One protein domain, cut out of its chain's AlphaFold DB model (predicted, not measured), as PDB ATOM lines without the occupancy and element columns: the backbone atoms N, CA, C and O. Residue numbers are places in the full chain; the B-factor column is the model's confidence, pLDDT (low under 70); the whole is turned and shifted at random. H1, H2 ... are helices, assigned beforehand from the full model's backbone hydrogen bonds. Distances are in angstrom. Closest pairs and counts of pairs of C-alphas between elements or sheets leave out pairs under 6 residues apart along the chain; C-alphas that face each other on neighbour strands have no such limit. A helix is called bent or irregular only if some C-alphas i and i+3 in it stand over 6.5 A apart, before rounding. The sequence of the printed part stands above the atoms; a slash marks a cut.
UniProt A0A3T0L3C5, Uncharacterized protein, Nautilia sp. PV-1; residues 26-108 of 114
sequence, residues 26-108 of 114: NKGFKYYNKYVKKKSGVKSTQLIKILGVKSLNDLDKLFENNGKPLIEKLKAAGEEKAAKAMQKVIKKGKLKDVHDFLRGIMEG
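What this domain is: This is residues 26 to 108 of the 114 residues of an uncharacterized protein of Nautilia sp. PV-1 (UniProt A0A3T0L3C5). Five helices close into a small ball: bent H3 makes an L, its arm H3a side by side with H5 and its arm H3b side by side with H4, while H1 joins H4 to H5 and completes a ring. H2 covers one side of this ring, next to H3b. The printed part has 83 residues, with named helices in the order H1 to H5 and no named strand: all helix. It is compact, with a radius of gyration of the C-alphas of 11.0 A, rounded, spanning 28 by 25 by 23 A.

Where its parts are: Find C-alpha 56 at (251.759, 155.246, 222.188), where H3, residues 56 to 76, begins. By its hydrogen bonds it was assigned as one helix, but it is bent: C-alphas 66 and 69 are 8.5 A apart. Arm H3a, residues 56 to 66, 16.8 A, is irregular, with C-alphas 62 and 65 8.3 A apart; H3b is residues 69 to 76, 10.5 A. H4 is residues 80 to 91, 16.5 A; H5, residues 95 to 106, 16.6 A, ends at (249.784, 159.320, 227.552). H1, residues 26 to 40, 19.9 A, is only just irregular, C-alphas 34 and 37 being 6.6 A apart; H2 is residues 44 to 51, 10.4 A.

How they stand to each other: H3a and H3b, about perpendicular at 84 degrees, touch only at the corner, closest at C-alphas 62 and 70, 4.7 A. H3a touches H5 at a shallow tilt of 11 degrees, opposite ways, C-alphas 56 and 103 at 6.5 A being closest. H3b and H4 form a helical hairpin, closest at C-alphas 71 and 83, 5.0 A. H1 touches H5 with residues 26 to 32 alone, closest at C-alphas 28 and 98, 4.2 A. H1 touches H4, closest at C-alphas 40 and 81, 4.8 A. H2 touches H3b, closest at C-alphas 51 and 73, 6.7 A. Every O i to N i+4 pair is within hydrogen-bond range in H2, H3b, H4 and H5; in H1 8 of 11 are, in H3a 5 of 7.

The domain as a whole: The C-alphas farthest apart, those of Asn 26 and Ala 76, are 28.6 A apart. The printed part has no cut, the four links between helices are tight, and no printed residue is under 70 in pLDDT.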
ATOM      1  N   ASN A  26     237.854 165.492 223.996       84.81
ATOM      2  CA  ASN A  26     236.775 165.759 224.950       84.81
ATOM      3  C   ASN A  26     235.582 164.811 224.761       84.81
ATOM      4  O   ASN A  26     234.954 164.378 225.737       84.81
ATOM      5  N   LYS A  27     235.264 164.440 223.513       89.06
ATOM      6  CA  LYS A  27     234.245 163.413 223.234       89.06
ATOM      7  C   LYS A  27     234.708 162.059 223.759       89.06
ATOM      8  O   LYS A  27     233.921 161.371 224.414       89.06
ATOM      9  N   GLY A  28     235.975 161.719 223.543       89.19
ATOM     10  CA  GLY A  28     236.597 160.517 224.081       89.19
ATOM     11  C   GLY A  28     236.510 160.432 225.602       89.19
ATOM     12  O   GLY A  28     235.998 159.440 226.123       89.19
ATOM     13  N   PHE A  29     236.868 161.506 226.314       90.06
ATOM     14  CA  PHE A  29     236.710 161.609 227.770       90.06
ATOM     15  C   PHE A  29     235.257 161.389 228.211       90.06
ATOM     16  O   PHE A  29     234.973 160.586 229.105       90.06
ATOM     17  N   LYS A  30     234.301 162.056 227.551       91.81
ATOM     18  CA  LYS A  30     232.866 161.916 227.844       91.81
ATOM     19  C   LYS A  30     232.385 160.476 227.657       91.81
ATOM     20  O   LYS A  30     231.635 159.966 228.494       91.81
ATOM     21  N   TYR A  31     232.789 159.813 226.577       92.50
ATOM     22  CA  TYR A  31     232.402 158.428 226.307       92.50
ATOM     23  C   TYR A  31     233.073 157.448 227.256       92.50
ATOM     24  O   TYR A  31     232.391 156.557 227.768       92.50
ATOM     25  N   TYR A  32     234.353 157.654 227.554       92.31
ATOM     26  CA  TYR A  32     235.073 156.881 228.551       92.31
ATOM     27  C   TYR A  32     234.368 156.955 229.906       92.31
ATOM     28  O   TYR A  32     234.000 155.928 230.479       92.31
ATOM     29  N   ASN A  33     234.061 158.165 230.379       92.00
ATOM     30  CA  ASN A  33     233.359 158.346 231.644       92.00
ATOM     31  C   ASN A  33     231.972 157.699 231.638       92.00
ATOM     32  O   ASN A  33     231.594 157.014 232.589       92.00
ATOM     33  N   LYS A  34     231.200 157.899 230.563       92.12
ATOM     34  CA  LYS A  34     229.821 157.405 230.457       92.12
ATOM     35  C   LYS A  34     229.737 155.882 230.395       92.12
ATOM     36  O   LYS A  34     228.817 155.310 230.981       92.12
ATOM     37  N   TYR A  35     230.628 155.243 229.641       91.38
ATOM     38  CA  TYR A  35     230.520 153.821 229.327       91.38
ATOM     39  C   TYR A  35     231.474 152.947 230.128       91.38
ATOM     40  O   TYR A  35     231.061 151.853 230.495       91.38
ATOM     41  N   VAL A  36     232.687 153.426 230.415       91.69
ATOM     42  CA  VAL A  36     233.737 152.673 231.112       91.69
ATOM     43  C   VAL A  36     233.745 153.037 232.591       91.69
ATOM     44  O   VAL A  36     233.230 152.251 233.382       91.69
ATOM     45  N   LYS A  37     234.179 154.250 232.970       92.38
ATOM     46  CA  LYS A  37     234.337 154.658 234.385       92.38
ATOM     47  C   LYS A  37     233.071 154.423 235.208       92.38
ATOM     48  O   LYS A  37     233.124 153.773 236.243       92.38
ATOM     49  N   LYS A  38     231.902 154.865 234.727       90.81
ATOM     50  CA  LYS A  38     230.617 154.669 235.432       90.81
ATOM     51  C   LYS A  38     230.174 153.207 235.572       90.81
ATOM     52  O   LYS A  38     229.264 152.936 236.347       90.81
ATOM     53  N   LYS A  39     230.724 152.276 234.785       89.56
ATOM     54  CA  LYS A  39     230.303 150.863 234.767       89.56
ATOM     55  C   LYS A  39     231.315 149.929 235.414       89.56
ATOM     56  O   LYS A  39     230.900 148.975 236.065       89.56
ATOM     57  N   SER A  40     232.605 150.185 235.234       88.38
ATOM     58  CA  SER A  40     233.679 149.395 235.835       88.38
ATOM     59  C   SER A  40     234.249 150.013 237.107       88.38
ATOM     60  O   SER A  40     234.833 149.290 237.897       88.38
ATOM     61  N   GLY A  41     234.085 151.321 237.322       89.31
ATOM     62  CA  GLY A  41     234.763 152.060 238.394       89.31
ATOM     63  C   GLY A  41     236.215 152.428 238.063       89.31
ATOM     64  O   GLY A  41     236.839 153.180 238.805       89.31
ATOM     65  N   VAL A  42     236.743 151.957 236.929       90.81
ATOM     66  CA  VAL A  42     238.140 152.162 236.531       90.81
ATOM     67  C   VAL A  42     238.327 153.570 235.961       90.81
ATOM     68  O   VAL A  42     237.634 153.977 235.025       90.81
ATOM     69  N   LYS A  43     239.274 154.321 236.530       91.38
ATOM     70  CA  LYS A  43     239.722 155.621 236.001       91.38
ATOM     71  C   LYS A  43     240.595 155.419 234.763       91.38
ATOM     72  O   LYS A  43     241.283 154.411 234.656       91.38
ATOM     73  N   SER A  44     240.658 156.390 233.858       88.62
ATOM     74  CA  SER A  44     241.441 156.258 232.617       88.62
ATOM     75  C   SER A  44     242.947 156.135 232.848       88.62
ATOM     76  O   SER A  44     243.595 155.342 232.174       88.62
ATOM     77  N   THR A  45     243.500 156.813 233.853       88.44
ATOM     78  CA  THR A  45     244.899 156.620 234.282       88.44
ATOM     79  C   THR A  45     245.138 155.228 234.863       88.44
ATOM     80  O   THR A  45     246.159 154.606 234.583       88.44
ATOM     81  N   GLN A  46     244.188 154.705 235.642       90.81
ATOM     82  CA  GLN A  46     244.250 153.338 236.159       90.81
ATOM     83  C   GLN A  46     244.134 152.314 235.027       90.81
ATOM     84  O   GLN A  46     244.864 151.330 235.028       90.81
ATOM     85  N   LEU A  47     243.281 152.566 234.032       91.12
ATOM     86  CA  LEU A  47     243.174 151.718 232.852       91.12
ATOM     87  C   LEU A  47     244.508 151.639 232.111       91.12
ATOM     88  O   LEU A  47     244.952 150.541 231.820       91.12
ATOM     89  N   ILE A  48     245.176 152.766 231.855       90.81
ATOM     90  CA  ILE A  48     246.499 152.772 231.203       90.81
ATOM     91  C   ILE A  48     247.502 151.914 231.990       90.81
ATOM     92  O   ILE A  48     248.221 151.115 231.392       90.81
ATOM     93  N   LYS A  49     247.489 152.001 233.330       90.31
ATOM     94  CA  LYS A  49     248.318 151.150 234.202       90.31
ATOM     95  C   LYS A  49     247.969 149.664 234.077       90.31
ATOM     96  O   LYS A  49     248.875 148.857 233.914       90.31
ATOM     97  N   ILE A  50     246.682 149.310 234.103       91.50
ATOM     98  CA  ILE A  50     246.196 147.928 233.920       91.50
ATOM     99  C   ILE A  50     246.625 147.376 232.558       91.50
ATOM    100  O   ILE A  50     247.049 146.230 232.443       91.50
ATOM    101  N   LEU A  51     246.538 148.200 231.514       89.56
ATOM    102  CA  LEU A  51     246.959 147.828 230.169       89.56
ATOM    103  C   LEU A  51     248.479 147.691 230.046       89.56
ATOM    104  O   LEU A  51     248.939 147.137 229.049       89.56
ATOM    105  N   GLY A  52     249.256 148.171 231.021       89.88
ATOM    106  CA  GLY A  52     250.713 148.056 231.040       89.88
ATOM    107  C   GLY A  52     251.385 148.636 229.794       89.88
ATOM    108  O   GLY A  52     252.428 148.137 229.377       89.88
ATOM    109  N   VAL A  53     250.758 149.625 229.151       89.75
ATOM    110  CA  VAL A  53     251.294 150.265 227.943       89.75
ATOM    111  C   VAL A  53     252.370 151.270 228.334       89.75
ATOM    112  O   VAL A  53     252.170 152.075 229.243       89.75
ATOM    113  N   LYS A  54     253.523 151.208 227.664       86.81
ATOM    114  CA  LYS A  54     254.664 152.099 227.927       86.81
ATOM    115  C   LYS A  54     254.831 153.151 226.836       86.81
ATOM    116  O   LYS A  54     255.359 154.223 227.106       86.81
ATOM    117  N   SER A  55     254.367 152.856 225.625       90.56
ATOM    118  CA  SER A  55     254.445 153.746 224.469       90.56
ATOM    119  C   SER A  55     253.085 153.941 223.797       90.56
ATOM    120  O   SER A  55     252.177 153.121 223.953       90.56
ATOM    121  N   LEU A  56     252.954 155.013 223.010       89.38
ATOM    122  CA  LEU A  56     251.759 155.246 222.188       89.38
ATOM    123  C   LEU A  56     251.536 154.107 221.187       89.38
ATOM    124  O   LEU A  56     250.403 153.713 220.961       89.38
ATOM    125  N   ASN A  57     252.610 153.516 220.662       91.56
ATOM    126  CA  ASN A  57     252.514 152.385 219.742       91.56
ATOM    127  C   ASN A  57     251.941 151.130 220.427       91.56
ATOM    128  O   ASN A  57     251.179 150.382 219.822       91.56
ATOM    129  N   ASP A  58     252.269 150.901 221.704       91.94
ATOM    130  CA  ASP A  58     251.660 149.809 222.475       91.94
ATOM    131  C   ASP A  58     250.165 150.040 222.686       91.94
ATOM    132  O   ASP A  58     249.391 149.084 222.689       91.94
ATOM    133  N   LEU A  59     249.757 151.301 222.869       92.25
ATOM    134  CA  LEU A  59     248.348 151.667 222.949       92.25
ATOM    135  C   LEU A  59     247.653 151.446 221.602       92.25
ATOM    136  O   LEU A  59     246.645 150.746 221.576       92.25
ATOM    137  N   ASP A  60     248.207 151.971 220.508       92.12
ATOM    138  CA  ASP A  60     247.648 151.857 219.155       92.12
ATOM    139  C   ASP A  60     247.395 150.368 218.803       92.12
ATOM    140  O   ASP A  60     246.287 149.999 218.404       92.12
ATOM    141  N   LYS A  61     248.354 149.475 219.107       93.12
ATOM    142  CA  LYS A  61     248.221 148.011 218.931       93.12
ATOM    143  C   LYS A  61     247.048 147.389 219.689       93.12
ATOM    144  O   LYS A  61     246.444 146.428 219.218       93.12
ATOM    145  N   LEU A  62     246.697 147.904 220.869       91.88
ATOM    146  CA  LEU A  62     245.546 147.390 221.620       91.88
ATOM    147  C   LEU A  62     244.212 147.738 220.952       91.88
ATOM    148  O   LEU A  62     243.217 147.036 221.160       91.88
ATOM    149  N   PHE A  63     244.190 148.814 220.167       92.12
ATOM    150  CA  PHE A  63     243.006 149.332 219.489       92.12
ATOM    151  C   PHE A  63     242.841 148.806 218.057       92.12
ATOM    152  O   PHE A  63     241.754 148.934 217.483       92.12
ATOM    153  N   GLU A  64     243.855 148.132 217.514       87.62
ATOM    154  CA  GLU A  64     243.762 147.363 216.274       87.62
ATOM    155  C   GLU A  64     242.676 146.277 216.336       87.62
ATOM    156  O   GLU A  64     242.174 145.895 217.400       87.62
ATOM    157  N   ASN A  65     242.286 145.760 215.166       90.44
ATOM    158  CA  ASN A  65     241.283 144.698 215.049       90.44
ATOM    159  C   ASN A  65     239.981 145.016 215.808       90.44
ATOM    160  O   ASN A  65     239.370 144.142 216.430       90.44
ATOM    161  N   ASN A  66     239.565 146.286 215.761       85.88
ATOM    162  CA  ASN A  66     238.389 146.812 216.453       85.88
ATOM    163  C   ASN A  66     238.460 146.653 217.986       85.88
ATOM    164  O   ASN A  66     237.453 146.375 218.639       85.88
ATOM    165  N   GLY A  67     239.659 146.788 218.562       87.88
ATOM    166  CA  GLY A  67     239.899 146.711 220.001       87.88
ATOM    167  C   GLY A  67     239.842 145.298 220.582       87.88
ATOM    168  O   GLY A  67     239.706 145.157 221.796       87.88
ATOM    169  N   LYS A  68     239.922 144.238 219.764       91.31
ATOM    170  CA  LYS A  68     239.992 142.854 220.274       91.31
ATOM    171  C   LYS A  68     241.134 142.655 221.289       91.31
ATOM    172  O   LYS A  68     240.820 142.191 222.388       91.31
ATOM    173  N   PRO A  69     242.387 143.072 221.006       93.25
ATOM    174  CA  PRO A  69     243.493 142.865 221.943       93.25
ATOM    175  C   PRO A  69     243.277 143.612 223.265       93.25
ATOM    176  O   PRO A  69     243.573 143.089 224.339       93.25
ATOM    177  N   LEU A  70     242.678 144.809 223.218       92.81
ATOM    178  CA  LEU A  70     242.268 145.550 224.413       92.81
ATOM    179  C   LEU A  70     241.304 144.743 225.299       92.81
ATOM    180  O   LEU A  70     241.477 144.698 226.517       92.81
ATOM    181  N   ILE A  71     240.277 144.119 224.711       93.62
ATOM    182  CA  ILE A  71     239.295 143.325 225.465       93.62
ATOM    183  C   ILE A  71     239.954 142.117 226.128       93.62
ATOM    184  O   ILE A  71     239.657 141.823 227.286       93.62
ATOM    185  N   GLU A  72     240.824 141.415 225.405       93.75
ATOM    186  CA  GLU A  72     241.533 140.243 225.924       93.75
ATOM    187  C   GLU A  72     242.454 140.623 227.078       93.75
ATOM    188  O   GLU A  72     242.396 139.995 228.135       93.75
ATOM    189  N   LYS A  73     243.208 141.716 226.932       93.50
ATOM    190  CA  LYS A  73     244.097 142.210 227.986       93.50
ATOM    191  C   LYS A  73     243.335 142.604 229.250       93.50
ATOM    192  O   LYS A  73     243.765 142.276 230.352       93.50
ATOM    193  N   LEU A  74     242.169 143.239 229.107       93.25
ATOM    194  CA  LEU A  74     241.318 143.582 230.251       93.25
ATOM    195  C   LEU A  74     240.761 142.346 230.957       93.25
ATOM    196  O   LEU A  74     240.741 142.306 232.182       93.25
ATOM    197  N   LYS A  75     240.337 141.325 230.209       93.12
ATOM    198  CA  LYS A  75     239.897 140.059 230.808       93.12
ATOM    199  C   LYS A  75     241.037 139.345 231.529       93.12
ATOM    200  O   LYS A  75     240.828 138.876 232.640       93.12
ATOM    201  N   ALA A  76     242.226 139.308 230.929       93.62
ATOM    202  CA  ALA A  76     243.410 138.697 231.531       93.62
ATOM    203  C   ALA A  76     243.816 139.395 232.841       93.62
ATOM    204  O   ALA A  76     244.279 138.745 233.769       93.62
ATOM    205  N   ALA A  77     243.574 140.705 232.942       90.81
ATOM    206  CA  ALA A  77     243.788 141.488 234.156       90.81
ATOM    207  C   ALA A  77     242.653 141.373 235.200       90.81
ATOM    208  O   ALA A  77     242.675 142.086 236.199       90.81
ATOM    209  N   GLY A  78     241.635 140.531 234.976       91.81
ATOM    210  CA  GLY A  78     240.479 140.388 235.873       91.81
ATOM    211  C   GLY A  78     239.440 141.515 235.767       91.81
ATOM    212  O   GLY A  78     238.456 141.542 236.506       91.81
ATOM    213  N   GLU A  79     239.594 142.432 234.814       92.69
ATOM    214  CA  GLU A  79     238.765 143.629 234.647       92.69
ATOM    215  C   GLU A  79     237.557 143.369 233.732       92.69
ATOM    216  O   GLU A  79     237.300 144.071 232.745       92.69
ATOM    217  N   GLU A  80     236.763 142.344 234.055       92.88
ATOM    218  CA  GLU A  80     235.637 141.908 233.218       92.88
ATOM    219  C   GLU A  80     234.598 143.008 232.964       92.88
ATOM    220  O   GLU A  80     234.020 143.102 231.874       92.88
ATOM    221  N   LYS A  81     234.340 143.861 233.967       92.31
ATOM    222  CA  LYS A  81     233.407 144.989 233.830       92.31
ATOM    223  C   LYS A  81     233.940 146.018 232.836       92.31
ATOM    224  O   LYS A  81     233.165 146.522 232.020       92.31
ATOM    225  N   ALA A  82     235.242 146.306 232.872       90.94
ATOM    226  CA  ALA A  82     235.881 147.217 231.927       90.94
ATOM    227  C   ALA A  82     235.903 146.616 230.514       90.94
ATOM    228  O   ALA A  82     235.574 147.310 229.554       90.94
ATOM    229  N   ALA A  83     236.174 145.314 230.386       93.38
ATOM    230  CA  ALA A  83     236.107 144.598 229.115       93.38
ATOM    231  C   ALA A  83     234.698 144.675 228.492       93.38
ATOM    232  O   ALA A  83     234.538 145.088 227.342       93.38
ATOM    233  N   LYS A  84     233.643 144.370 229.260       93.44
ATOM    234  CA  LYS A  84     232.243 144.496 228.800       93.44
ATOM    235  C   LYS A  84     231.885 145.940 228.428       93.44
ATOM    236  O   LYS A  84     231.179 146.179 227.445       93.44
ATOM    237  N   ALA A  85     232.375 146.917 229.188       92.75
ATOM    238  CA  ALA A  85     232.187 148.329 228.880       92.75
ATOM    239  C   ALA A  85     232.871 148.742 227.568       92.75
ATOM    240  O   ALA A  85     232.241 149.402 226.739       92.75
ATOM    241  N   MET A  86     234.112 148.309 227.333       91.94
ATOM    242  CA  MET A  86     234.832 148.576 226.086       91.94
ATOM    243  C   MET A  86     234.174 147.889 224.884       91.94
ATOM    244  O   MET A  86     234.016 148.517 223.840       91.94
ATOM    245  N   GLN A  87     233.639 146.674 225.042       92.62
ATOM    246  CA  GLN A  87     232.807 146.050 224.004       92.62
ATOM    247  C   GLN A  87     231.589 146.914 223.643       92.62
ATOM    248  O   GLN A  87     231.201 146.996 222.478       92.62
ATOM    249  N   LYS A  88     230.985 147.597 224.621       92.00
ATOM    250  CA  LYS A  88     229.876 148.528 224.373       92.00
ATOM    251  C   LYS A  88     230.329 149.796 223.647       92.00
ATOM    252  O   LYS A  88     229.574 150.299 222.818       92.00
ATOM    253  N   VAL A  89     231.525 150.306 223.938       91.19
ATOM    254  CA  VAL A  89     232.134 151.437 223.211       91.19
ATOM    255  C   VAL A  89     232.344 151.071 221.740       91.19
ATOM    256  O   VAL A  89     231.929 151.832 220.863       91.19
ATOM    257  N   ILE A  90     232.894 149.881 221.481       90.75
ATOM    258  CA  ILE A  90     233.110 149.331 220.136       90.75
ATOM    259  C   ILE A  90     231.786 149.213 219.378       90.75
ATOM    260  O   ILE A  90     231.635 149.792 218.306       90.75
ATOM    261  N   LYS A  91     230.777 148.562 219.974       90.38
ATOM    262  CA  LYS A  91     229.438 148.412 219.370       90.38
ATOM    263  C   LYS A  91     228.756 149.744 219.042       90.38
ATOM    264  O   LYS A  91     227.873 149.783 218.197       90.38
ATOM    265  N   LYS A  92     229.125 150.829 219.727       89.12
ATOM    266  CA  LYS A  92     228.589 152.178 219.493       89.12
ATOM    267  C   LYS A  92     229.416 153.008 218.507       89.12
ATOM    268  O   LYS A  92     229.117 154.192 218.343       89.12
ATOM    269  N   GLY A  93     230.465 152.433 217.914       89.38
ATOM    270  CA  GLY A  93     231.363 153.135 216.998       89.38
ATOM    271  C   GLY A  93     232.130 154.279 217.663       89.38
ATOM    272  O   GLY A  93     232.467 155.251 217.002       89.38
ATOM    273  N   LYS A  94     232.353 154.214 218.986       91.12
ATOM    274  CA  LYS A  94     233.043 155.267 219.765       91.12
ATOM    275  C   LYS A  94     234.478 154.896 220.133       91.12
ATOM    276  O   LYS A  94     235.078 155.540 220.988       91.12
ATOM    277  N   LEU A  95     235.013 153.836 219.523       91.50
ATOM    278  CA  LEU A  95     236.339 153.311 219.841       91.50
ATOM    279  C   LEU A  95     237.439 154.333 219.530       91.50
ATOM    280  O   LEU A  95     238.280 154.568 220.390       91.50
ATOM    281  N   LYS A  96     237.384 154.982 218.358       90.50
ATOM    282  CA  LYS A  96     238.369 155.992 217.942       90.50
ATOM    283  C   LYS A  96     238.405 157.201 218.882       90.50
ATOM    284  O   LYS A  96     239.472 157.626 219.293       90.50
ATOM    285  N   ASP A  97     237.242 157.709 219.293       91.44
ATOM    286  CA  ASP A  97     237.181 158.819 220.250       91.44
ATOM    287  C   ASP A  97     237.846 158.436 221.586       91.44
ATOM    288  O   ASP A  97     238.620 159.202 222.151       91.44
ATOM    289  N   VAL A  98     237.559 157.233 222.100       92.38
ATOM    290  CA  VAL A  98     238.158 156.737 223.353       92.38
ATOM    291  C   VAL A  98     239.660 156.501 223.202       92.38
ATOM    292  O   VAL A  98     240.405 156.787 224.135       92.38
ATOM    293  N   HIS A  99     240.100 156.015 222.043       93.00
ATOM    294  CA  HIS A  99     241.509 155.857 221.716       93.00
ATOM    295  C   HIS A  99     242.261 157.184 221.815       93.00
ATOM    296  O   HIS A  99     243.207 157.298 222.589       93.00
ATOM    297  N   ASP A 100     241.783 158.207 221.109       91.19
ATOM    298  CA  ASP A 100     242.463 159.501 221.026       91.19
ATOM    299  C   ASP A 100     242.451 160.232 222.379       91.19
ATOM    300  O   ASP A 100     243.387 160.951 222.729       91.19
ATOM    301  N   PHE A 101     241.439 159.966 223.206       92.00
ATOM    302  CA  PHE A 101     241.439 160.371 224.606       92.00
ATOM    303  C   PHE A 101     242.542 159.696 225.440       92.00
ATOM    304  O   PHE A 101     243.277 160.386 226.147       92.00
ATOM    305  N   LEU A 102     242.682 158.366 225.372       92.06
ATOM    306  CA  LEU A 102     243.732 157.648 226.109       92.06
ATOM    307  C   LEU A 102     245.132 158.011 225.607       92.06
ATOM    308  O   LEU A 102     246.040 158.181 226.419       92.06
ATOM    309  N   ARG A 103     245.281 158.199 224.293       91.94
ATOM    310  CA  ARG A 103     246.501 158.711 223.670       91.94
ATOM    311  C   ARG A 103     246.850 160.087 224.229       91.94
ATOM    312  O   ARG A 103     247.959 160.277 224.712       91.94
ATOM    313  N   GLY A 104     245.875 160.997 224.286       90.06
ATOM    314  CA  GLY A 104     246.053 162.315 224.890       90.06
ATOM    315  C   GLY A 104     246.521 162.249 226.347       90.06
ATOM    316  O   GLY A 104     247.395 163.018 226.730       90.06
ATOM    317  N   ILE A 105     246.017 161.303 227.149       88.50
ATOM    318  CA  ILE A 105     246.509 161.100 228.524       88.50
ATOM    319  C   ILE A 105     247.981 160.675 228.536       88.50
ATOM    320  O   ILE A 105     248.748 161.201 229.341       88.50
ATOM    321  N   MET A 106     248.383 159.749 227.661       87.81
ATOM    322  CA  MET A 106     249.784 159.320 227.552       87.81
ATOM    323  C   MET A 106     250.705 160.440 227.045       87.81
ATOM    324  O   MET A 106     251.868 160.485 227.426       87.81
ATOM    325  N   GLU A 107     250.178 161.372 226.251       89.31
ATOM    326  CA  GLU A 107     250.857 162.598 225.802       89.31
ATOM    327  C   GLU A 107     250.849 163.722 226.865       89.31
ATOM    328  O   GLU A 107     251.296 164.834 226.595       89.31
ATOM    329  N   GLY A 108     250.335 163.468 228.075       83.69
ATOM    330  CA  GLY A 108     250.329 164.426 229.188       83.69
ATOM    331  C   GLY A 108     249.081 165.310 229.286       83.69
ATOM    332  O   GLY A 108     248.951 166.082 230.236       83.69
TER     333      GLY A 108